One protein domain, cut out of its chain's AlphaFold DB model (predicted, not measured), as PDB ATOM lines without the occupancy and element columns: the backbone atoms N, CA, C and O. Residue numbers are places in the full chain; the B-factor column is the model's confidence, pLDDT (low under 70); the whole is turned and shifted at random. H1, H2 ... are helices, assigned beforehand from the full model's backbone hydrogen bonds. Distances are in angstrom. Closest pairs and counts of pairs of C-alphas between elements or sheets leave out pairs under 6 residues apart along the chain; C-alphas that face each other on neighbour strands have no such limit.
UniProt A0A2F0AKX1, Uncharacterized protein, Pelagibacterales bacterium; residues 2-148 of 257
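What this domain is: This is residues 2 to 148 of the 257 residues of an uncharacterized protein of Pelagibacterales bacterium (UniProt A0A2F0AKX1). Look first at the longest helix, H7, which packs on H6 along one side of a compact helical body; its residues 136 to 146, with residues 147 and 148 after them, stick out past that body. H4, H5 and H6 form an up-and-down bundle, each running against the one before it in the chain, and the short helices H2 and H3 pack on the side of H4 away from H6; H1 sticks out as a separate arm. You have 147 printed residues with seven named helices, H1 to H7 in order, and no named strand: the class is all helix. With its arms the whole is loose, with a radius of gyration of the C-alphas of 18.8 A and spans of 66 by 46 by 35 A.

Where its parts are: Find C-alpha 121 at (91.297, -24.364, 51.139); from there H7, residues 121 to 146, runs 37.6 A to C-alpha 146 at (73.849, -45.374, 77.006). Before it come H6, residues 101 to 112, and H5, residues 78 to 97, 28.6 A long. H4, residues 56 to 72, is 24.1 A long. Farther back are H3, residues 36 to 46, and H2, residues 27 to 33. H1, residues 2 to 17, begins at C-alpha 2 at (105.565, 9.556, 67.377) and is 22.2 A long.

How they stand to each other: Start at Gly 108 and Ser 124, the closest C-alphas of H6 and H7, 4.1 A apart; this hairpin has a shallow tilt of 17 degrees, opposite ways. H6 also touches H5, with the C-alphas of Leu 92 and Ala 103 closest at 5.1 A, at a steep tilt of 37 degrees, only just past shallow. Next look at Gly 63 and Ala 88, the closest C-alphas of the hairpin H4 and H5, 4.0 A apart; their shallow tilt is 24 degrees. H3 touches H4 with Cys 46 and Cys 58, the closest C-alphas at 5.9 A. H2 and H4 only just touch, with 3 pairs of C-alphas within 8 A, the closest being Phe 33 and Leu 66 at 7.3 A. H1 touches no helix. In the backbones, every O i to N i+4 pair is within hydrogen-bond range in H1, H3, H4, H5 and H6; H7 has 21 of 22, and H2 has 1 of 3 beside 3 of 4 O i to N i+3 pairs.

The domain as a whole: The C-alphas of Lys 2 and Lys 148 are the two farthest apart, 67.4 A. Without residues 2 to 20 and 136 to 148, which stand free, the body spans 41 by 37 by 27 A. The printed part has no cut, and no link is long. The mean pLDDT of the printed part is 85.4; look for values under 70 at residues 2 to 3, 10 to 23, 139 and 142 to 148.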
ATOM      1  N   LYS A   2     106.225   9.613  68.708       57.19
ATOM      2  CA  LYS A   2     105.565   9.556  67.377       57.19
ATOM      3  C   LYS A   2     105.293   8.132  66.846       57.19
ATOM      4  O   LYS A   2     104.186   7.875  66.395       57.19
ATOM      5  N   ASN A   3     106.234   7.192  66.976       63.59
ATOM      6  CA  ASN A   3     106.046   5.819  66.468       63.59
ATOM      7  C   ASN A   3     104.992   5.003  67.235       63.59
ATOM      8  O   ASN A   3     104.320   4.171  66.639       63.59
ATOM      9  N   ILE A   4     104.805   5.259  68.534       72.88
ATOM     10  CA  ILE A   4     103.803   4.552  69.349       72.88
ATOM     11  C   ILE A   4     102.391   5.002  68.956       72.88
ATOM     12  O   ILE A   4     101.511   4.169  68.790       72.88
ATOM     13  N   LEU A   5     102.193   6.302  68.718       71.56
ATOM     14  CA  LEU A   5     100.922   6.848  68.232       71.56
ATOM     15  C   LEU A   5     100.544   6.309  66.846       71.56
ATOM     16  O   LEU A   5      99.381   5.998  66.628       71.56
ATOM     17  N   VAL A   6     101.512   6.129  65.941       73.75
ATOM     18  CA  VAL A   6     101.272   5.537  64.610       73.75
ATOM     19  C   VAL A   6     100.896   4.055  64.712       73.75
ATOM     20  O   VAL A   6      99.978   3.615  64.027       73.75
ATOM     21  N   ILE A   7     101.548   3.292  65.595       76.62
ATOM     22  CA  ILE A   7     101.213   1.878  65.835       76.62
ATOM     23  C   ILE A   7      99.825   1.748  66.470       76.62
ATOM     24  O   ILE A   7      99.041   0.908  66.040       76.62
ATOM     25  N   ILE A   8      99.489   2.597  67.446       77.31
ATOM     26  CA  ILE A   8      98.149   2.632  68.046       77.31
ATOM     27  C   ILE A   8      97.113   3.022  66.994       77.31
ATOM     28  O   ILE A   8      96.078   2.380  66.919       77.31
ATOM     29  N   PHE A   9      97.390   4.009  66.139       74.81
ATOM     30  CA  PHE A   9      96.470   4.412  65.077       74.81
ATOM     31  C   PHE A   9      96.264   3.301  64.038       74.81
ATOM     32  O   PHE A   9      95.135   3.057  63.636       74.81
ATOM     33  N   LEU A  10      97.317   2.569  63.663       69.81
ATOM     34  CA  LEU A  10      97.220   1.393  62.790       69.81
ATOM     35  C   LEU A  10      96.464   0.238  63.453       69.81
ATOM     36  O   LEU A  10      95.659  -0.407  62.794       69.81
ATOM     37  N   LEU A  11      96.672  -0.010  64.748       67.50
ATOM     38  CA  LEU A  11      95.930  -1.023  65.503       67.50
ATOM     39  C   LEU A  11      94.461  -0.635  65.661       67.50
ATOM     40  O   LEU A  11      93.592  -1.465  65.435       67.50
ATOM     41  N   VAL A  12      94.170   0.623  65.987       66.44
ATOM     42  CA  VAL A  12      92.810   1.159  66.070       66.44
ATOM     43  C   VAL A  12      92.152   1.120  64.696       66.44
ATOM     44  O   VAL A  12      91.009   0.704  64.622       66.44
ATOM     45  N   TYR A  13      92.860   1.440  63.611       63.28
ATOM     46  CA  TYR A  13      92.356   1.322  62.241       63.28
ATOM     47  C   TYR A  13      92.114  -0.138  61.832       63.28
ATOM     48  O   TYR A  13      91.079  -0.424  61.246       63.28
ATOM     49  N   LEU A  14      92.993  -1.078  62.198       54.41
ATOM     50  CA  LEU A  14      92.802  -2.523  61.987       54.41
ATOM     51  C   LEU A  14      91.652  -3.099  62.834       54.41
ATOM     52  O   LEU A  14      90.994  -4.059  62.429       54.41
ATOM     53  N   LEU A  15      91.407  -2.530  64.016       49.88
ATOM     54  CA  LEU A  15      90.279  -2.875  64.881       49.88
ATOM     55  C   LEU A  15      88.973  -2.233  64.379       49.88
ATOM     56  O   LEU A  15      87.938  -2.893  64.393       49.88
ATOM     57  N   TYR A  16      89.017  -1.001  63.862       50.59
ATOM     58  CA  TYR A  16      87.878  -0.287  63.269       50.59
ATOM     59  C   TYR A  16      87.500  -0.822  61.888       50.59
ATOM     60  O   TYR A  16      86.317  -0.891  61.571       50.59
ATOM     61  N   SER A  17      88.461  -1.266  61.073       44.78
ATOM     62  CA  SER A  17      88.175  -1.894  59.778       44.78
ATOM     63  C   SER A  17      87.452  -3.229  59.952       44.78
ATOM     64  O   SER A  17      86.653  -3.603  59.102       44.78
ATOM     65  N   LYS A  18      87.675  -3.928  61.077       43.88
ATOM     66  CA  LYS A  18      86.854  -5.081  61.480       43.88
ATOM     67  C   LYS A  18      85.451  -4.687  61.962       43.88
ATOM     68  O   LYS A  18      84.578  -5.542  61.984       43.88
ATOM     69  N   PHE A  19      85.239  -3.425  62.341       40.47
ATOM     70  CA  PHE A  19      83.998  -2.928  62.944       40.47
ATOM     71  C   PHE A  19      83.033  -2.262  61.940       40.47
ATOM     72  O   PHE A  19      81.850  -2.159  62.237       40.47
ATOM     73  N   ILE A  20      83.491  -1.825  60.756       39.72
ATOM     74  CA  ILE A  20      82.674  -1.014  59.816       39.72
ATOM     75  C   ILE A  20      81.873  -1.821  58.770       39.72
ATOM     76  O   ILE A  20      81.083  -1.253  58.027       39.72
ATOM     77  N   TYR A  21      81.932  -3.151  58.766       46.25
ATOM     78  CA  TYR A  21      80.985  -3.963  57.985       46.25
ATOM     79  C   TYR A  21      80.394  -5.082  58.843       46.25
ATOM     80  O   TYR A  21      80.570  -6.266  58.565       46.25
ATOM     81  N   SER A  22      79.671  -4.723  59.909       51.12
ATOM     82  CA  SER A  22      78.692  -5.662  60.457       51.12
ATOM     83  C   SER A  22      77.569  -5.794  59.429       51.12
ATOM     84  O   SER A  22      76.740  -4.896  59.298       51.12
ATOM     85  N   ILE A  23      77.578  -6.876  58.653       63.97
ATOM     86  CA  ILE A  23      76.447  -7.240  57.795       63.97
ATOM     87  C   ILE A  23      75.240  -7.408  58.719       63.97
ATOM     88  O   ILE A  23      75.207  -8.336  59.528       63.97
ATOM     89  N   GLU A  24      74.286  -6.484  58.643       70.44
ATOM     90  CA  GLU A  24      73.038  -6.584  59.391       70.44
ATOM     91  C   GLU A  24      72.214  -7.727  58.788       70.44
ATOM     92  O   GLU A  24      71.810  -7.679  57.624       70.44
ATOM     93  N   ILE A  25      72.028  -8.796  59.563       80.25
ATOM     94  CA  ILE A  25      71.144  -9.900  59.200       80.25
ATOM     95  C   ILE A  25      69.711  -9.545  59.591       80.25
ATOM     96  O   ILE A  25      69.435  -9.206  60.740       80.25
ATOM     97  N   ASN A  26      68.776  -9.667  58.653       91.06
ATOM     98  CA  ASN A  26      67.361  -9.427  58.914       91.06
ATOM     99  C   ASN A  26      66.558 -10.564  58.301       91.06
ATOM    100  O   ASN A  26      66.204 -10.523  57.127       91.06
ATOM    101  N   VAL A  27      66.248 -11.588  59.102       92.69
ATOM    102  CA  VAL A  27      65.621 -12.818  58.593       92.69
ATOM    103  C   VAL A  27      64.316 -12.517  57.860       92.69
ATOM    104  O   VAL A  27      64.064 -13.075  56.798       92.69
ATOM    105  N   LYS A  28      63.490 -11.605  58.379       91.81
ATOM    106  CA  LYS A  28      62.199 -11.278  57.762       91.81
ATOM    107  C   LYS A  28      62.364 -10.629  56.387       91.81
ATOM    108  O   LYS A  28      61.626 -10.971  55.465       91.81
ATOM    109  N   GLU A  29      63.304  -9.702  56.265       92.94
ATOM    110  CA  GLU A  29      63.625  -9.041  55.000       92.94
ATOM    111  C   GLU A  29      64.310 -10.009  54.035       92.94
ATOM    112  O   GLU A  29      63.889 -10.146  52.888       92.94
ATOM    113  N   ASP A  30      65.296 -10.763  54.511       94.69
ATOM    114  CA  ASP A  30      66.105 -11.651  53.686       94.69
ATOM    115  C   ASP A  30      65.313 -12.857  53.157       94.69
ATOM    116  O   ASP A  30      65.612 -13.400  52.090       94.69
ATOM    117  N   LEU A  31      64.227 -13.247  53.833       94.56
ATOM    118  CA  LEU A  31      63.273 -14.222  53.301       94.56
ATOM    119  C   LEU A  31      62.621 -13.764  51.993       94.56
ATOM    120  O   LEU A  31      62.225 -14.611  51.190       94.56
ATOM    121  N   THR A  32      62.512 -12.459  51.741       94.38
ATOM    122  CA  THR A  32      61.855 -11.946  50.531       94.38
ATOM    123  C   THR A  32      62.633 -12.270  49.254       94.38
ATOM    124  O   THR A  32      62.017 -12.409  48.196       94.38
ATOM    125  N   PHE A  33      63.947 -12.516  49.348       92.62
ATOM    126  CA  PHE A  33      64.773 -12.960  48.220       92.62
ATOM    127  C   PHE A  33      64.447 -14.391  47.764       92.62
ATOM    128  O   PHE A  33      64.755 -14.784  46.636       92.62
ATOM    129  N   LEU A  34      63.837 -15.209  48.628       94.00
ATOM    130  CA  LEU A  34      63.582 -16.617  48.334       94.00
ATOM    131  C   LEU A  34      62.399 -16.772  47.375       94.00
ATOM    132  O   LEU A  34      61.467 -15.974  47.345       94.00
ATOM    133  N   LYS A  35      62.374 -17.873  46.618       93.31
ATOM    134  CA  LYS A  35      61.186 -18.246  45.835       93.31
ATOM    135  C   LYS A  35      60.029 -18.596  46.775       93.31
ATOM    136  O   LYS A  35      60.261 -19.167  47.836       93.31
ATOM    137  N   LYS A  36      58.782 -18.384  46.335       93.94
ATOM    138  CA  LYS A  36      57.562 -18.661  47.128       93.94
ATOM    139  C   LYS A  36      57.558 -20.036  47.809       93.94
ATOM    140  O   LYS A  36      57.193 -20.136  48.972       93.94
ATOM    141  N   ASN A  37      58.008 -21.083  47.114       92.50
ATOM    142  CA  ASN A  37      58.068 -22.433  47.685       92.50
ATOM    143  C   ASN A  37      59.091 -22.547  48.826       92.50
ATOM    144  O   ASN A  37      58.822 -23.215  49.819       92.50
ATOM    145  N   ASP A  38      60.247 -21.896  48.690       93.44
ATOM    146  CA  ASP A  38      61.285 -21.891  49.724       93.44
ATOM    147  C   ASP A  38      60.870 -21.018  50.917       93.44
ATOM    148  O   ASP A  38      61.096 -21.419  52.055       93.44
ATOM    149  N   GLN A  39      60.193 -19.888  50.675       95.75
ATOM    150  CA  GLN A  39      59.582 -19.072  51.731       95.75
ATOM    151  C   GLN A  39      58.533 -19.869  52.514       95.75
ATOM    152  O   GLN A  39      58.595 -19.941  53.737       95.75
ATOM    153  N   ALA A  40      57.596 -20.520  51.817       94.81
ATOM    154  CA  ALA A  40      56.554 -21.326  52.449       94.81
ATOM    155  C   ALA A  40      57.144 -22.484  53.267       94.81
ATOM    156  O   ALA A  40      56.673 -22.771  54.366       94.81
ATOM    157  N   LEU A  41      58.195 -23.134  52.754       93.25
ATOM    158  CA  LEU A  41      58.904 -24.185  53.478       93.25
ATOM    159  C   LEU A  41      59.625 -23.644  54.717       93.25
ATOM    160  O   LEU A  41      59.567 -24.288  55.764       93.25
ATOM    161  N   PHE A  42      60.279 -22.486  54.608       95.25
ATOM    162  CA  PHE A  42      60.900 -21.829  55.752       95.25
ATOM    163  C   PHE A  42      59.851 -21.530  56.818       95.25
ATOM    164  O   PHE A  42      59.965 -22.042  57.921       95.25
ATOM    165  N   LEU A  43      58.791 -20.792  56.481       95.38
ATOM    166  CA  LEU A  43      57.747 -20.404  57.434       95.38
ATOM    167  C   LEU A  43      57.096 -21.627  58.089       95.38
ATOM    168  O   LEU A  43      56.924 -21.661  59.301       95.38
ATOM    169  N   LYS A  44      56.839 -22.694  57.326       95.44
ATOM    170  CA  LYS A  44      56.300 -23.944  57.879       95.44
ATOM    171  C   LYS A  44      57.166 -24.541  59.001       95.44
ATOM    172  O   LYS A  44      56.618 -25.148  59.917       95.44
ATOM    173  N   ASN A  45      58.490 -24.425  58.907       92.62
ATOM    174  CA  ASN A  45      59.426 -25.062  59.841       92.62
ATOM    175  C   ASN A  45      60.010 -24.088  60.878       92.62
ATOM    176  O   ASN A  45      60.459 -24.519  61.937       92.62
ATOM    177  N   CYS A  46      60.029 -22.800  60.552       96.00
ATOM    178  CA  CYS A  46      60.782 -21.752  61.231       96.00
ATOM    179  C   CYS A  46      59.900 -20.579  61.655       96.00
ATOM    180  O   CYS A  46      60.420 -19.555  62.072       96.00
ATOM    181  N   GLU A  47      58.576 -20.696  61.563       95.81
ATOM    182  CA  GLU A  47      57.644 -19.744  62.155       95.81
ATOM    183  C   GLU A  47      56.739 -20.470  63.151       95.81
ATOM    184  O   GLU A  47      56.160 -21.519  62.863       95.81
ATOM    185  N   LYS A  48      56.594 -19.894  64.345       94.69
ATOM    186  CA  LYS A  48      55.634 -20.356  65.345       94.69
ATOM    187  C   LYS A  48      54.891 -19.158  65.902       94.69
ATOM    188  O   LYS A  48      55.505 -18.214  66.379       94.69
ATOM    189  N   SER A  49      53.561 -19.187  65.836       93.38
ATOM    190  CA  SER A  49      52.712 -18.090  66.323       93.38
ATOM    191  C   SER A  49      53.079 -16.719  65.726       93.38
ATOM    192  O   SER A  49      53.062 -15.720  66.438       93.38
ATOM    193  N   LYS A  50      53.405 -16.671  64.422       90.88
ATOM    194  CA  LYS A  50      53.869 -15.467  63.693       90.88
ATOM    195  C   LYS A  50      55.214 -14.897  64.170       90.88
ATOM    196  O   LYS A  50      55.551 -13.759  63.854       90.88
ATOM    197  N   ILE A  51      55.970 -15.674  64.942       92.12
ATOM    198  CA  ILE A  51      57.325 -15.346  65.377       92.12
ATOM    199  C   ILE A  51      58.285 -16.226  64.586       92.12
ATOM    200  O   ILE A  51      58.149 -17.453  64.577       92.12
ATOM    201  N   ILE A  52      59.249 -15.590  63.924       94.06
ATOM    202  CA  ILE A  52      60.326 -16.286  63.226       94.06
ATOM    203  C   ILE A  52      61.293 -16.866  64.263       94.06
ATOM    204  O   ILE A  52      61.748 -16.176  65.171       94.06
ATOM    205  N   LEU A  53      61.588 -18.153  64.121       93.06
ATOM    206  CA  LEU A  53      62.543 -18.895  64.924       93.06
ATOM    207  C   LEU A  53      63.917 -18.834  64.255       93.06
ATOM    208  O   LEU A  53      64.113 -19.347  63.154       93.06
ATOM    209  N   GLU A  54      64.894 -18.276  64.957       93.19
ATOM    210  CA  GLU A  54      66.281 -18.172  64.493       93.19
ATOM    211  C   GLU A  54      67.128 -19.353  64.986       93.19
ATOM    212  O   GLU A  54      68.214 -19.198  65.542       93.19
ATOM    213  N   THR A  55      66.615 -20.578  64.817       94.56
ATOM    214  CA  THR A  55      67.378 -21.778  65.184       94.56
ATOM    215  C   THR A  55      68.531 -22.016  64.212       94.56
ATOM    216  O   THR A  55      68.524 -21.553  63.068       94.56
ATOM    217  N   SER A  56      69.512 -22.814  64.638       94.94
ATOM    218  CA  SER A  56      70.664 -23.180  63.808       94.94
ATOM    219  C   SER A  56      70.259 -23.823  62.465       94.94
ATOM    220  O   SER A  56      70.919 -23.627  61.445       94.94
ATOM    221  N   GLU A  57      69.144 -24.555  62.433       93.62
ATOM    222  CA  GLU A  57      68.570 -25.173  61.238       93.62
ATOM    223  C   GLU A  57      67.947 -24.135  60.302       93.62
ATOM    224  O   GLU A  57      68.182 -24.188  59.093       93.62
ATOM    225  N   CYS A  58      67.191 -23.188  60.861       95.19
ATOM    226  CA  CYS A  58      66.528 -22.123  60.117       95.19
ATOM    227  C   CYS A  58      67.542 -21.171  59.481       95.19
ATOM    228  O   CYS A  58      67.489 -20.926  58.274       95.19
ATOM    229  N   LEU A  59      68.533 -20.726  60.254       96.56
ATOM    230  CA  LEU A  59      69.612 -19.872  59.753       96.56
ATOM    231  C   LEU A  59      70.455 -20.599  58.695       96.56
ATOM    232  O   LEU A  59      70.738 -20.041  57.638       96.56
ATOM    233  N   ASN A  60      70.768 -21.883  58.910       96.25
ATOM    234  CA  ASN A  60      71.448 -22.694  57.901       96.25
ATOM    235  C   ASN A  60      70.633 -22.806  56.604       96.25
ATOM    236  O   ASN A  60      71.194 -22.684  55.518       96.25
ATOM    237  N   PHE A  61      69.321 -23.045  56.695       95.44
ATOM    238  CA  PHE A  61      68.458 -23.102  55.516       95.44
ATOM    239  C   PHE A  61      68.506 -21.782  54.746       95.44
ATOM    240  O   PHE A  61      68.767 -21.792  53.542       95.44
ATOM    241  N   LEU A  62      68.287 -20.658  55.434       96.12
ATOM    242  CA  LEU A  62      68.263 -19.342  54.806       96.12
ATOM    243  C   LEU A  62      69.612 -19.010  54.155       96.12
ATOM    244  O   LEU A  62      69.644 -18.668  52.973       96.12
ATOM    245  N   GLY A  63      70.717 -19.226  54.875       96.75
ATOM    246  CA  GLY A  63      72.069 -18.994  54.370       96.75
ATOM    247  C   GLY A  63      72.366 -19.779  53.090       96.75
ATOM    248  O   GLY A  63      72.805 -19.203  52.095       96.75
ATOM    249  N   ILE A  64      72.032 -21.075  53.039       96.81
ATOM    250  CA  ILE A  64      72.188 -21.869  51.808       96.81
ATOM    251  C   ILE A  64      71.331 -21.309  50.667       96.81
ATOM    252  O   ILE A  64      71.770 -21.295  49.516       96.81
ATOM    253  N   LYS A  65      70.086 -20.907  50.941       96.06
ATOM    254  CA  LYS A  65      69.178 -20.424  49.893       96.06
ATOM    255  C   LYS A  65      69.657 -19.108  49.299       96.06
ATOM    256  O   LYS A  65      69.701 -19.011  48.075       96.06
ATOM    257  N   LEU A  66      70.085 -18.165  50.135       95.94
ATOM    258  CA  LEU A  66      70.698 -16.910  49.697       95.94
ATOM    259  C   LEU A  66      71.961 -17.165  48.873       95.94
ATOM    260  O   LEU A  66      72.082 -16.647  47.763       95.94
ATOM    261  N   PHE A  67      72.837 -18.057  49.345       96.38
ATOM    262  CA  PHE A  67      74.027 -18.453  48.594       96.38
ATOM    263  C   PHE A  67      73.667 -18.983  47.201       96.38
ATOM    264  O   PHE A  67      74.233 -18.565  46.196       96.38
ATOM    265  N   LEU A  68      72.696 -19.898  47.121       94.81
ATOM    266  CA  LEU A  68      72.283 -20.512  45.859       94.81
ATOM    267  C   LEU A  68      71.585 -19.537  44.906       94.81
ATOM    268  O   LEU A  68      71.575 -19.800  43.703       94.81
ATOM    269  N   ILE A  69      70.983 -18.460  45.413       93.81
ATOM    270  CA  ILE A  69      70.440 -17.385  44.577       93.81
ATOM    271  C   ILE A  69      71.592 -16.682  43.862       93.81
ATOM    272  O   ILE A  69      71.584 -16.653  42.632       93.81
ATOM    273  N   GLY A  70      72.600 -16.217  44.608       92.88
ATOM    274  CA  GLY A  70      73.789 -15.587  44.027       92.88
ATOM    275  C   GLY A  70      74.541 -16.525  43.080       92.88
ATOM    276  O   GLY A  70      74.844 -16.164  41.949       92.88
ATOM    277  N   TYR A  71      74.737 -17.779  43.491       92.88
ATOM    278  CA  TYR A  71      75.499 -18.766  42.724       92.88
ATOM    279  C   TYR A  71      74.861 -19.139  41.377       92.88
ATOM    280  O   TYR A  71      75.561 -19.413  40.406       92.88
ATOM    281  N   ARG A  72      73.524 -19.165  41.294       89.50
ATOM    282  CA  ARG A  72      72.810 -19.598  40.079       89.50
ATOM    283  C   ARG A  72      72.386 -18.448  39.176       89.50
ATOM    284  O   ARG A  72      72.131 -18.684  37.994       89.50
ATOM    285  N   ASN A  73      72.203 -17.250  39.726       84.75
ATOM    286  CA  ASN A  73      71.607 -16.144  38.992       84.75
ATOM    287  C   ASN A  73      72.678 -15.307  38.290       84.75
ATOM    288  O   ASN A  73      73.265 -14.411  38.882       84.75
ATOM    289  N   GLN A  74      72.861 -15.561  36.994       76.69
ATOM    290  CA  GLN A  74      73.815 -14.836  36.146       76.69
ATOM    291  C   GLN A  74      73.485 -13.344  35.975       76.69
ATOM    292  O   GLN A  74      74.326 -12.598  35.483       76.69
ATOM    293  N   ASN A  75      72.286 -12.903  36.374       85.44
ATOM    294  CA  ASN A  75      71.877 -11.502  36.280       85.44
ATOM    295  C   ASN A  75      72.276 -10.674  37.512       85.44
ATOM    296  O   ASN A  75      72.185  -9.451  37.458       85.44
ATOM    297  N   ILE A  76      72.689 -11.313  38.613       86.06
ATOM    298  CA  ILE A  76      73.154 -10.610  39.814       86.06
ATOM    299  C   ILE A  76      74.671 -10.483  39.724       86.06
ATOM    300  O   ILE A  76      75.375 -11.472  39.529       86.06
ATOM    301  N   SER A  77      75.187  -9.264  39.859       87.94
ATOM    302  CA  SER A  77      76.623  -8.996  39.758       87.94
ATOM    303  C   SER A  77      77.048  -7.836  40.656       87.94
ATOM    304  O   SER A  77      76.211  -7.125  41.217       87.94
ATOM    305  N   GLY A  78      78.360  -7.668  40.824       88.69
ATOM    306  CA  GLY A  78      78.937  -6.588  41.622       88.69
ATOM    307  C   GLY A  78      78.471  -6.606  43.079       88.69
ATOM    308  O   GLY A  78      78.352  -7.668  43.694       88.69
ATOM    309  N   LEU A  79      78.183  -5.420  43.616       87.94
ATOM    310  CA  LEU A  79      77.865  -5.203  45.032       87.94
ATOM    311  C   LEU A  79      76.650  -6.005  45.525       87.94
ATOM    312  O   LEU A  79      76.625  -6.437  46.675       87.94
ATOM    313  N   GLU A  80      75.644  -6.230  44.674       89.12
ATOM    314  CA  GLU A  80      74.466  -7.023  45.050       89.12
ATOM    315  C   GLU A  80      74.838  -8.496  45.280       89.12
ATOM    316  O   GLU A  80      74.431  -9.100  46.274       89.12
ATOM    317  N   LEU A  81      75.671  -9.061  44.397       90.81
ATOM    318  CA  LEU A  81      76.153 -10.436  44.522       90.81
ATOM    319  C   LEU A  81      77.041 -10.602  45.762       90.81
ATOM    320  O   LEU A  81      76.885 -11.561  46.519       90.81
ATOM    321  N   GLU A  82      77.946  -9.649  45.985       89.81
ATOM    322  CA  GLU A  82      78.811  -9.620  47.166       89.81
ATOM    323  C   GLU A  82      78.001  -9.520  48.460       89.81
ATOM    324  O   GLU A  82      78.304 -10.227  49.423       89.81
ATOM    325  N   SER A  83      76.939  -8.709  48.474       90.06
ATOM    326  CA  SER A  83      76.022  -8.586  49.611       90.06
ATOM    327  C   SER A  83      75.284  -9.897  49.897       90.06
ATOM    328  O   SER A  83      75.243 -10.349  51.042       90.06
ATOM    329  N   LEU A  84      74.771 -10.576  48.864       92.38
ATOM    330  CA  LEU A  84      74.104 -11.874  49.022       92.38
ATOM    331  C   LEU A  84      75.041 -12.948  49.573       92.38
ATOM    332  O   LEU A  84      74.652 -13.687  50.480       92.38
ATOM    333  N   TYR A  85      76.267 -13.046  49.054       94.75
ATOM    334  CA  TYR A  85      77.244 -14.006  49.568       94.75
ATOM    335  C   TYR A  85      77.674 -13.679  50.993       94.75
ATOM    336  O   TYR A  85      77.727 -14.578  51.830       94.75
ATOM    337  N   SER A  86      77.903 -12.403  51.282       94.25
ATOM    338  CA  SER A  86      78.198 -11.898  52.620       94.25
ATOM    339  C   SER A  86      77.108 -12.283  53.628       94.25
ATOM    340  O   SER A  86      77.407 -12.903  54.649       94.25
ATOM    341  N   LYS A  87      75.831 -12.019  53.312       95.00
ATOM    342  CA  LYS A  87      74.680 -12.435  54.135       95.00
ATOM    343  C   LYS A  87      74.615 -13.949  54.300       95.00
ATOM    344  O   LYS A  87      74.452 -14.451  55.409       95.00
ATOM    345  N   ALA A  88      74.768 -14.691  53.206       96.75
ATOM    346  CA  ALA A  88      74.704 -16.143  53.227       96.75
ATOM    347  C   ALA A  88      75.783 -16.773  54.120       96.75
ATOM    348  O   ALA A  88      75.479 -17.671  54.906       96.75
ATOM    349  N   ILE A  89      77.029 -16.300  54.008       97.19
ATOM    350  CA  ILE A  89      78.152 -16.752  54.836       97.19
ATOM    351  C   ILE A  89      77.889 -16.402  56.299       97.19
ATOM    352  O   ILE A  89      77.995 -17.289  57.138       97.19
ATOM    353  N   ASN A  90      77.448 -15.177  56.594       96.31
ATOM    354  CA  ASN A  90      77.143 -14.741  57.957       96.31
ATOM    355  C   ASN A  90      76.055 -15.620  58.613       96.31
ATOM    356  O   ASN A  90      76.260 -16.166  59.696       96.31
ATOM    357  N   TYR A  91      74.949 -15.895  57.908       97.56
ATOM    358  CA  TYR A  91      73.917 -16.820  58.389       97.56
ATOM    359  C   TYR A  91      74.448 -18.226  58.676       97.56
ATOM    360  O   TYR A  91      74.056 -18.858  59.660       97.56
ATOM    361  N   LEU A  92      75.329 -18.738  57.814       97.69
ATOM    362  CA  LEU A  92      75.946 -20.045  58.006       97.69
ATOM    363  C   LEU A  92      76.935 -20.045  59.176       97.69
ATOM    364  O   LEU A  92      77.009 -21.037  59.900       97.69
ATOM    365  N   GLU A  93      77.673 -18.959  59.390       96.75
ATOM    366  CA  GLU A  93      78.574 -18.802  60.531       96.75
ATOM    367  C   GLU A  93      77.788 -18.790  61.842       96.75
ATOM    368  O   GLU A  93      78.045 -19.653  62.683       96.75
ATOM    369  N   ILE A  94      76.746 -17.962  61.962       95.75
ATOM    370  CA  ILE A  94      75.874 -17.928  63.150       95.75
ATOM    371  C   ILE A  94      75.216 -19.294  63.380       95.75
ATOM    372  O   ILE A  94      75.209 -19.822  64.493       95.75
ATOM    373  N   ALA A  95      74.698 -19.926  62.322       96.25
ATOM    374  CA  ALA A  95      74.152 -21.274  62.421       96.25
ATOM    375  C   ALA A  95      75.195 -22.269  62.957       96.25
ATOM    376  O   ALA A  95      74.868 -23.135  63.771       96.25
ATOM    377  N   SER A  96      76.444 -22.162  62.501       95.56
ATOM    378  CA  SER A  96      77.538 -23.037  62.918       95.56
ATOM    379  C   SER A  96      77.957 -22.823  64.372       95.56
ATOM    380  O   SER A  96      78.202 -23.804  65.078       95.56
ATOM    381  N   GLU A  97      77.980 -21.571  64.833       93.75
ATOM    382  CA  GLU A  97      78.253 -21.187  66.221       93.75
ATOM    383  C   GLU A  97      77.158 -21.706  67.156       93.75
ATOM    384  O   GLU A  97      77.455 -22.253  68.218       93.75
ATOM    385  N   ASN A  98      75.911 -21.697  66.684       91.75
ATOM    386  CA  ASN A  98      74.762 -22.310  67.350       91.75
ATOM    387  C   ASN A  98      74.704 -23.845  67.200       91.75
ATOM    388  O   ASN A  98      73.681 -24.469  67.484       91.75
ATOM    389  N   GLY A  99      75.795 -24.486  66.765       87.44
ATOM    390  CA  GLY A  99      75.952 -25.941  66.760       87.44
ATOM    391  C   GLY A  99      75.508 -26.652  65.478       87.44
ATOM    392  O   GLY A  99      75.534 -27.889  65.431       87.44
ATOM    393  N   SER A 100      75.145 -25.926  64.413       93.62
ATOM    394  CA  SER A 100      74.778 -26.545  63.134       93.62
ATOM    395  C   SER A 100      75.995 -27.160  62.447       93.62
ATOM    396  O   SER A 100      76.747 -26.525  61.703       93.62
ATOM    397  N   LYS A 101      76.152 -28.474  62.626       92.56
ATOM    398  CA  LYS A 101      77.141 -29.279  61.898       92.56
ATOM    399  C   LYS A 101      76.988 -29.144  60.380       92.56
ATOM    400  O   LYS A 101      77.981 -29.215  59.652       92.56
ATOM    401  N   GLN A 102      75.749 -29.010  59.906       92.94
ATOM    402  CA  GLN A 102      75.460 -28.868  58.485       92.94
ATOM    403  C   GLN A 102      75.964 -27.523  57.957       92.94
ATOM    404  O   GLN A 102      76.586 -27.508  56.898       92.94
ATOM    405  N   ALA A 103      75.796 -26.440  58.719       96.44
ATOM    406  CA  ALA A 103      76.338 -25.138  58.348       96.44
ATOM    407  C   ALA A 103      77.868 -25.168  58.236       96.44
ATOM    408  O   ALA A 103      78.408 -24.704  57.235       96.44
ATOM    409  N   LEU A 104      78.563 -25.842  59.166       96.81
ATOM    410  CA  LEU A 104      80.012 -26.079  59.054       96.81
ATOM    411  C   LEU A 104      80.379 -26.797  57.747       96.81
ATOM    412  O   LEU A 104      81.322 -26.404  57.069       96.81
ATOM    413  N   LYS A 105      79.635 -27.839  57.352       95.62
ATOM    414  CA  LYS A 105      79.894 -28.515  56.067       95.62
ATOM    415  C   LYS A 105      79.657 -27.590  54.883       95.62
ATOM    416  O   LYS A 105      80.429 -27.623  53.935       95.62
ATOM    417  N   ASN A 106      78.592 -26.796  54.931       97.56
ATOM    418  CA  ASN A 106      78.246 -25.874  53.859       97.56
ATOM    419  C   ASN A 106      79.315 -24.797  53.681       97.56
ATOM    420  O   ASN A 106      79.751 -24.590  52.557       97.56
ATOM    421  N   LEU A 107      79.802 -24.202  54.773       98.00
ATOM    422  CA  LEU A 107      80.951 -23.291  54.752       98.00
ATOM    423  C   LEU A 107      82.182 -23.985  54.158       98.00
ATOM    424  O   LEU A 107      82.806 -23.448  53.249       98.00
ATOM    425  N   GLY A 108      82.470 -25.221  54.582       97.44
ATOM    426  CA  GLY A 108      83.535 -26.038  53.995       97.44
ATOM    427  C   GLY A 108      83.434 -26.141  52.468       97.44
ATOM    428  O   GLY A 108      84.417 -25.902  51.768       97.44
ATOM    429  N   TRP A 109      82.242 -26.429  51.940       96.94
ATOM    430  CA  TRP A 109      82.006 -26.495  50.495       96.94
ATOM    431  C   TRP A 109      82.138 -25.137  49.803       96.94
ATOM    432  O   TRP A 109      82.780 -25.059  48.759       96.94
ATOM    433  N   ILE A 110      81.574 -24.080  50.384       97.25
ATOM    434  CA  ILE A 110      81.635 -22.708  49.863       97.25
ATOM    435  C   ILE A 110      83.093 -22.268  49.690       97.25
ATOM    436  O   ILE A 110      83.492 -21.912  48.584       97.25
ATOM    437  N   PHE A 111      83.911 -22.397  50.737       97.50
ATOM    438  CA  PHE A 111      85.332 -22.034  50.701       97.50
ATOM    439  C   PHE A 111      86.183 -22.977  49.827       97.50
ATOM    440  O   PHE A 111      87.283 -22.613  49.429       97.50
ATOM    441  N   SER A 112      85.696 -24.176  49.483       95.88
ATOM    442  CA  SER A 112      86.408 -25.106  48.584       95.88
ATOM    443  C   SER A 112      86.206 -24.828  47.093       95.88
ATOM    444  O   SER A 112      86.869 -25.447  46.260       95.88
ATOM    445  N   ASN A 113      85.267 -23.952  46.733       93.25
ATOM    446  CA  ASN A 113      84.910 -23.731  45.340       93.25
ATOM    447  C   ASN A 113      85.835 -22.685  44.702       93.25
ATOM    448  O   ASN A 113      85.737 -21.498  44.999       93.25
ATOM    449  N   LYS A 114      86.712 -23.147  43.804       92.69
ATOM    450  CA  LYS A 114      87.724 -22.335  43.105       92.69
ATOM    451  C   LYS A 114      87.159 -21.235  42.198       92.69
ATOM    452  O   LYS A 114      87.901 -20.338  41.821       92.69
ATOM    453  N   GLU A 115      85.879 -21.311  41.840       89.06
ATOM    454  CA  GLU A 115      85.214 -20.330  40.972       89.06
ATOM    455  C   GLU A 115      84.702 -19.106  41.756       89.06
ATOM    456  O   GLU A 115      84.185 -18.159  41.167       89.06
ATOM    457  N   LEU A 116      84.801 -19.120  43.091       90.75
ATOM    458  CA  LEU A 116      84.303 -18.058  43.964       90.75
ATOM    459  C   LEU A 116      85.451 -17.193  44.491       90.75
ATOM    460  O   LEU A 116      86.532 -17.687  44.804       90.75
ATOM    461  N   SER A 117      85.195 -15.892  44.658       90.38
ATOM    462  CA  SER A 117      86.201 -14.911  45.103       90.38
ATOM    463  C   SER A 117      86.731 -15.151  46.520       90.38
ATOM    464  O   SER A 117      87.803 -14.665  46.869       90.38
ATOM    465  N   PHE A 118      86.002 -15.911  47.335       92.25
ATOM    466  CA  PHE A 118      86.392 -16.309  48.687       92.25
ATOM    467  C   PHE A 118      86.933 -17.745  48.751       92.25
ATOM    468  O   PHE A 118      86.914 -18.342  49.820       92.25
ATOM    469  N   PHE A 119      87.390 -18.331  47.641       95.06
ATOM    470  CA  PHE A 119      88.082 -19.622  47.660       95.06
ATOM    471  C   PHE A 119      89.255 -19.617  48.656       95.06
ATOM    472  O   PHE A 119      90.156 -18.786  48.572       95.06
ATOM    473  N   ASP A 120      89.244 -20.564  49.595       97.44
ATOM    474  CA  ASP A 120      90.239 -20.698  50.655       97.44
ATOM    475  C   ASP A 120      90.232 -22.145  51.186       97.44
ATOM    476  O   ASP A 120      89.370 -22.553  51.975       97.44
ATOM    477  N   LEU A 121      91.198 -22.955  50.737       96.19
ATOM    478  CA  LEU A 121      91.297 -24.364  51.139       96.19
ATOM    479  C   LEU A 121      91.631 -24.543  52.624       96.19
ATOM    480  O   LEU A 121      91.243 -25.559  53.208       96.19
ATOM    481  N   GLU A 122      92.315 -23.583  53.248       97.31
ATOM    482  CA  GLU A 122      92.637 -23.645  54.672       97.31
ATOM    483  C   GLU A 122      91.367 -23.447  55.503       97.31
ATOM    484  O   GLU A 122      91.045 -24.285  56.352       97.31
ATOM    485  N   LYS A 123      90.572 -22.416  55.187       96.00
ATOM    486  CA  LYS A 123      89.249 -22.221  55.800       96.00
ATOM    487  C   LYS A 123      88.328 -23.398  55.531       96.00
ATOM    488  O   LYS A 123      87.685 -23.892  56.457       96.00
ATOM    489  N   SER A 124      88.280 -23.880  54.291       96.88
ATOM    490  CA  SER A 124      87.481 -25.049  53.927       96.88
ATOM    491  C   SER A 124      87.822 -26.260  54.804       96.88
ATOM    492  O   SER A 124      86.943 -26.832  55.460       96.88
ATOM    493  N   SER A 125      89.113 -26.598  54.890       95.12
ATOM    494  CA  SER A 125      89.630 -27.683  55.728       95.12
ATOM    495  C   SER A 125      89.282 -27.479  57.205       95.12
ATOM    496  O   SER A 125      88.802 -28.404  57.871       95.12
ATOM    497  N   LEU A 126      89.428 -26.251  57.711       96.12
ATOM    498  CA  LEU A 126      89.080 -25.893  59.083       96.12
ATOM    499  C   LEU A 126      87.595 -26.141  59.381       96.12
ATOM    500  O   LEU A 126      87.272 -26.759  60.401       96.12
ATOM    501  N   TYR A 127      86.681 -25.710  58.509       97.06
ATOM    502  CA  TYR A 127      85.245 -25.931  58.698       97.06
ATOM    503  C   TYR A 127      84.867 -27.417  58.631       97.06
ATOM    504  O   TYR A 127      84.103 -27.896  59.479       97.06
ATOM    505  N   PHE A 128      85.443 -28.186  57.702       93.44
ATOM    506  CA  PHE A 128      85.231 -29.636  57.659       93.44
ATOM    507  C   PHE A 128      85.759 -30.337  58.916       93.44
ATOM    508  O   PHE A 128      85.068 -31.183  59.490       93.44
ATOM    509  N   SER A 129      86.938 -29.943  59.401       92.38
ATOM    510  CA  SER A 129      87.518 -30.463  60.642       92.38
ATOM    511  C   SER A 129      86.633 -30.160  61.857       92.38
ATOM    512  O   SER A 129      86.302 -31.068  62.627       92.38
ATOM    513  N   LYS A 130      86.138 -28.920  61.984       93.06
ATOM    514  CA  LYS A 130      85.167 -28.533  63.025       93.06
ATOM    515  C   LYS A 130      83.893 -29.381  62.950       93.06
ATOM    516  O   LYS A 130      83.425 -29.868  63.980       93.06
ATOM    517  N   SER A 131      83.366 -29.621  61.747       89.50
ATOM    518  CA  SER A 131      82.175 -30.458  61.535       89.50
ATOM    519  C   SER A 131      82.384 -31.900  62.015       89.50
ATOM    520  O   SER A 131      81.516 -32.476  62.681       89.50
ATOM    521  N   ASN A 132      83.557 -32.475  61.732       84.25
ATOM    522  CA  ASN A 132      83.923 -33.824  62.166       84.25
ATOM    523  C   ASN A 132      84.141 -33.898  63.684       84.25
ATOM    524  O   ASN A 132      83.670 -34.831  64.335       84.25
ATOM    525  N   LYS A 133      84.791 -32.896  64.285       84.94
ATOM    526  CA  LYS A 133      84.974 -32.833  65.742       84.94
ATOM    527  C   LYS A 133      83.634 -32.741  66.476       84.94
ATOM    528  O   LYS A 133      83.429 -33.464  67.451       84.94
ATOM    529  N   ALA A 134      82.706 -31.917  65.985       76.44
ATOM    530  CA  ALA A 134      81.352 -31.820  66.532       76.44
ATOM    531  C   ALA A 134      80.615 -33.173  66.483       76.44
ATOM    532  O   ALA A 134      79.916 -33.543  67.428       76.44
ATOM    533  N   GLU A 135      80.819 -33.958  65.420       75.25
ATOM    534  CA  GLU A 135      80.282 -35.319  65.323       75.25
ATOM    535  C   GLU A 135      80.864 -36.268  66.371       75.25
ATOM    536  O   GLU A 135      80.109 -36.997  67.016       75.25
ATOM    537  N   ILE A 136      82.184 -36.248  66.562       73.06
ATOM    538  CA  ILE A 136      82.861 -37.109  67.538       73.06
ATOM    539  C   ILE A 136      82.394 -36.783  68.962       73.06
ATOM    540  O   ILE A 136      82.098 -37.697  69.730       73.06
ATOM    541  N   ILE A 137      82.284 -35.496  69.315       75.88
ATOM    542  CA  ILE A 137      81.810 -35.062  70.639       75.88
ATOM    543  C   ILE A 137      80.367 -35.522  70.872       75.88
ATOM    544  O   ILE A 137      80.067 -36.083  71.925       75.88
ATOM    545  N   LYS A 138      79.483 -35.349  69.878       74.88
ATOM    546  CA  LYS A 138      78.088 -35.798  69.977       74.88
ATOM    547  C   LYS A 138      77.993 -37.303  70.242       74.88
ATOM    548  O   LYS A 138      77.226 -37.700  71.112       74.88
ATOM    549  N   ARG A 139      78.782 -38.123  69.534       68.94
ATOM    550  CA  ARG A 139      78.829 -39.583  69.743       68.94
ATOM    551  C   ARG A 139      79.298 -39.935  71.156       68.94
ATOM    552  O   ARG A 139      78.572 -40.611  71.865       68.94
ATOM    553  N   LYS A 140      80.411 -39.356  71.621       72.50
ATOM    554  CA  LYS A 140      80.927 -39.594  72.983       72.50
ATOM    555  C   LYS A 140      79.927 -39.231  74.087       72.50
ATOM    556  O   LYS A 140      79.874 -39.906  75.111       72.50
ATOM    557  N   ASN A 141      79.149 -38.163  73.903       71.19
ATOM    558  CA  ASN A 141      78.124 -37.758  74.869       71.19
ATOM    559  C   ASN A 141      76.897 -38.683  74.849       71.19
ATOM    560  O   ASN A 141      76.285 -38.894  75.891       71.19
ATOM    561  N   LEU A 142      76.543 -39.238  73.685       65.00
ATOM    562  CA  LEU A 142      75.523 -40.285  73.575       65.00
ATOM    563  C   LEU A 142      75.997 -41.566  74.267       65.00
ATOM    564  O   LEU A 142      75.266 -42.076  75.108       65.00
ATOM    565  N   ASP A 143      77.236 -41.993  74.004       60.12
ATOM    566  CA  ASP A 143      77.826 -43.218  74.556       60.12
ATOM    567  C   ASP A 143      77.824 -43.210  76.097       60.12
ATOM    568  O   ASP A 143      77.413 -44.192  76.715       60.12
ATOM    569  N   LYS A 144      78.154 -42.065  76.719       59.34
ATOM    570  CA  LYS A 144      78.085 -41.857  78.181       59.34
ATOM    571  C   LYS A 144      76.670 -41.945  78.770       59.34
ATOM    572  O   LYS A 144      76.526 -42.266  79.944       59.34
ATOM    573  N   ASN A 145      75.633 -41.661  77.983       55.06
ATOM    574  CA  ASN A 145      74.238 -41.770  78.421       55.06
ATOM    575  C   ASN A 145      73.661 -43.184  78.195       55.06
ATOM    576  O   ASN A 145      72.658 -43.540  78.816       55.06
ATOM    577  N   THR A 146      74.286 -44.003  77.342       50.38
ATOM    578  CA  THR A 146      73.849 -45.374  77.006       50.38
ATOM    579  C   THR A 146      74.360 -46.477  77.931       50.38
ATOM    580  O   THR A 146      73.817 -47.575  77.870       50.38
ATOM    581  N   GLU A 147      75.277 -46.214  78.869       48.47
ATOM    582  CA  GLU A 147      75.606 -47.194  79.929       48.47
ATOM    583  C   GLU A 147      74.407 -47.519  80.857       48.47
ATOM    584  O   GLU A 147      74.501 -48.401  81.705       48.47
ATOM    585  N   LYS A 148      73.244 -46.864  80.682       48.88
ATOM    586  CA  LYS A 148      72.003 -47.145  81.427       48.88
ATOM    587  C   LYS A 148      70.780 -47.549  80.593       48.88
ATOM    588  O   LYS A 148      69.687 -47.614  81.156       48.88
TER     589      LYS A 148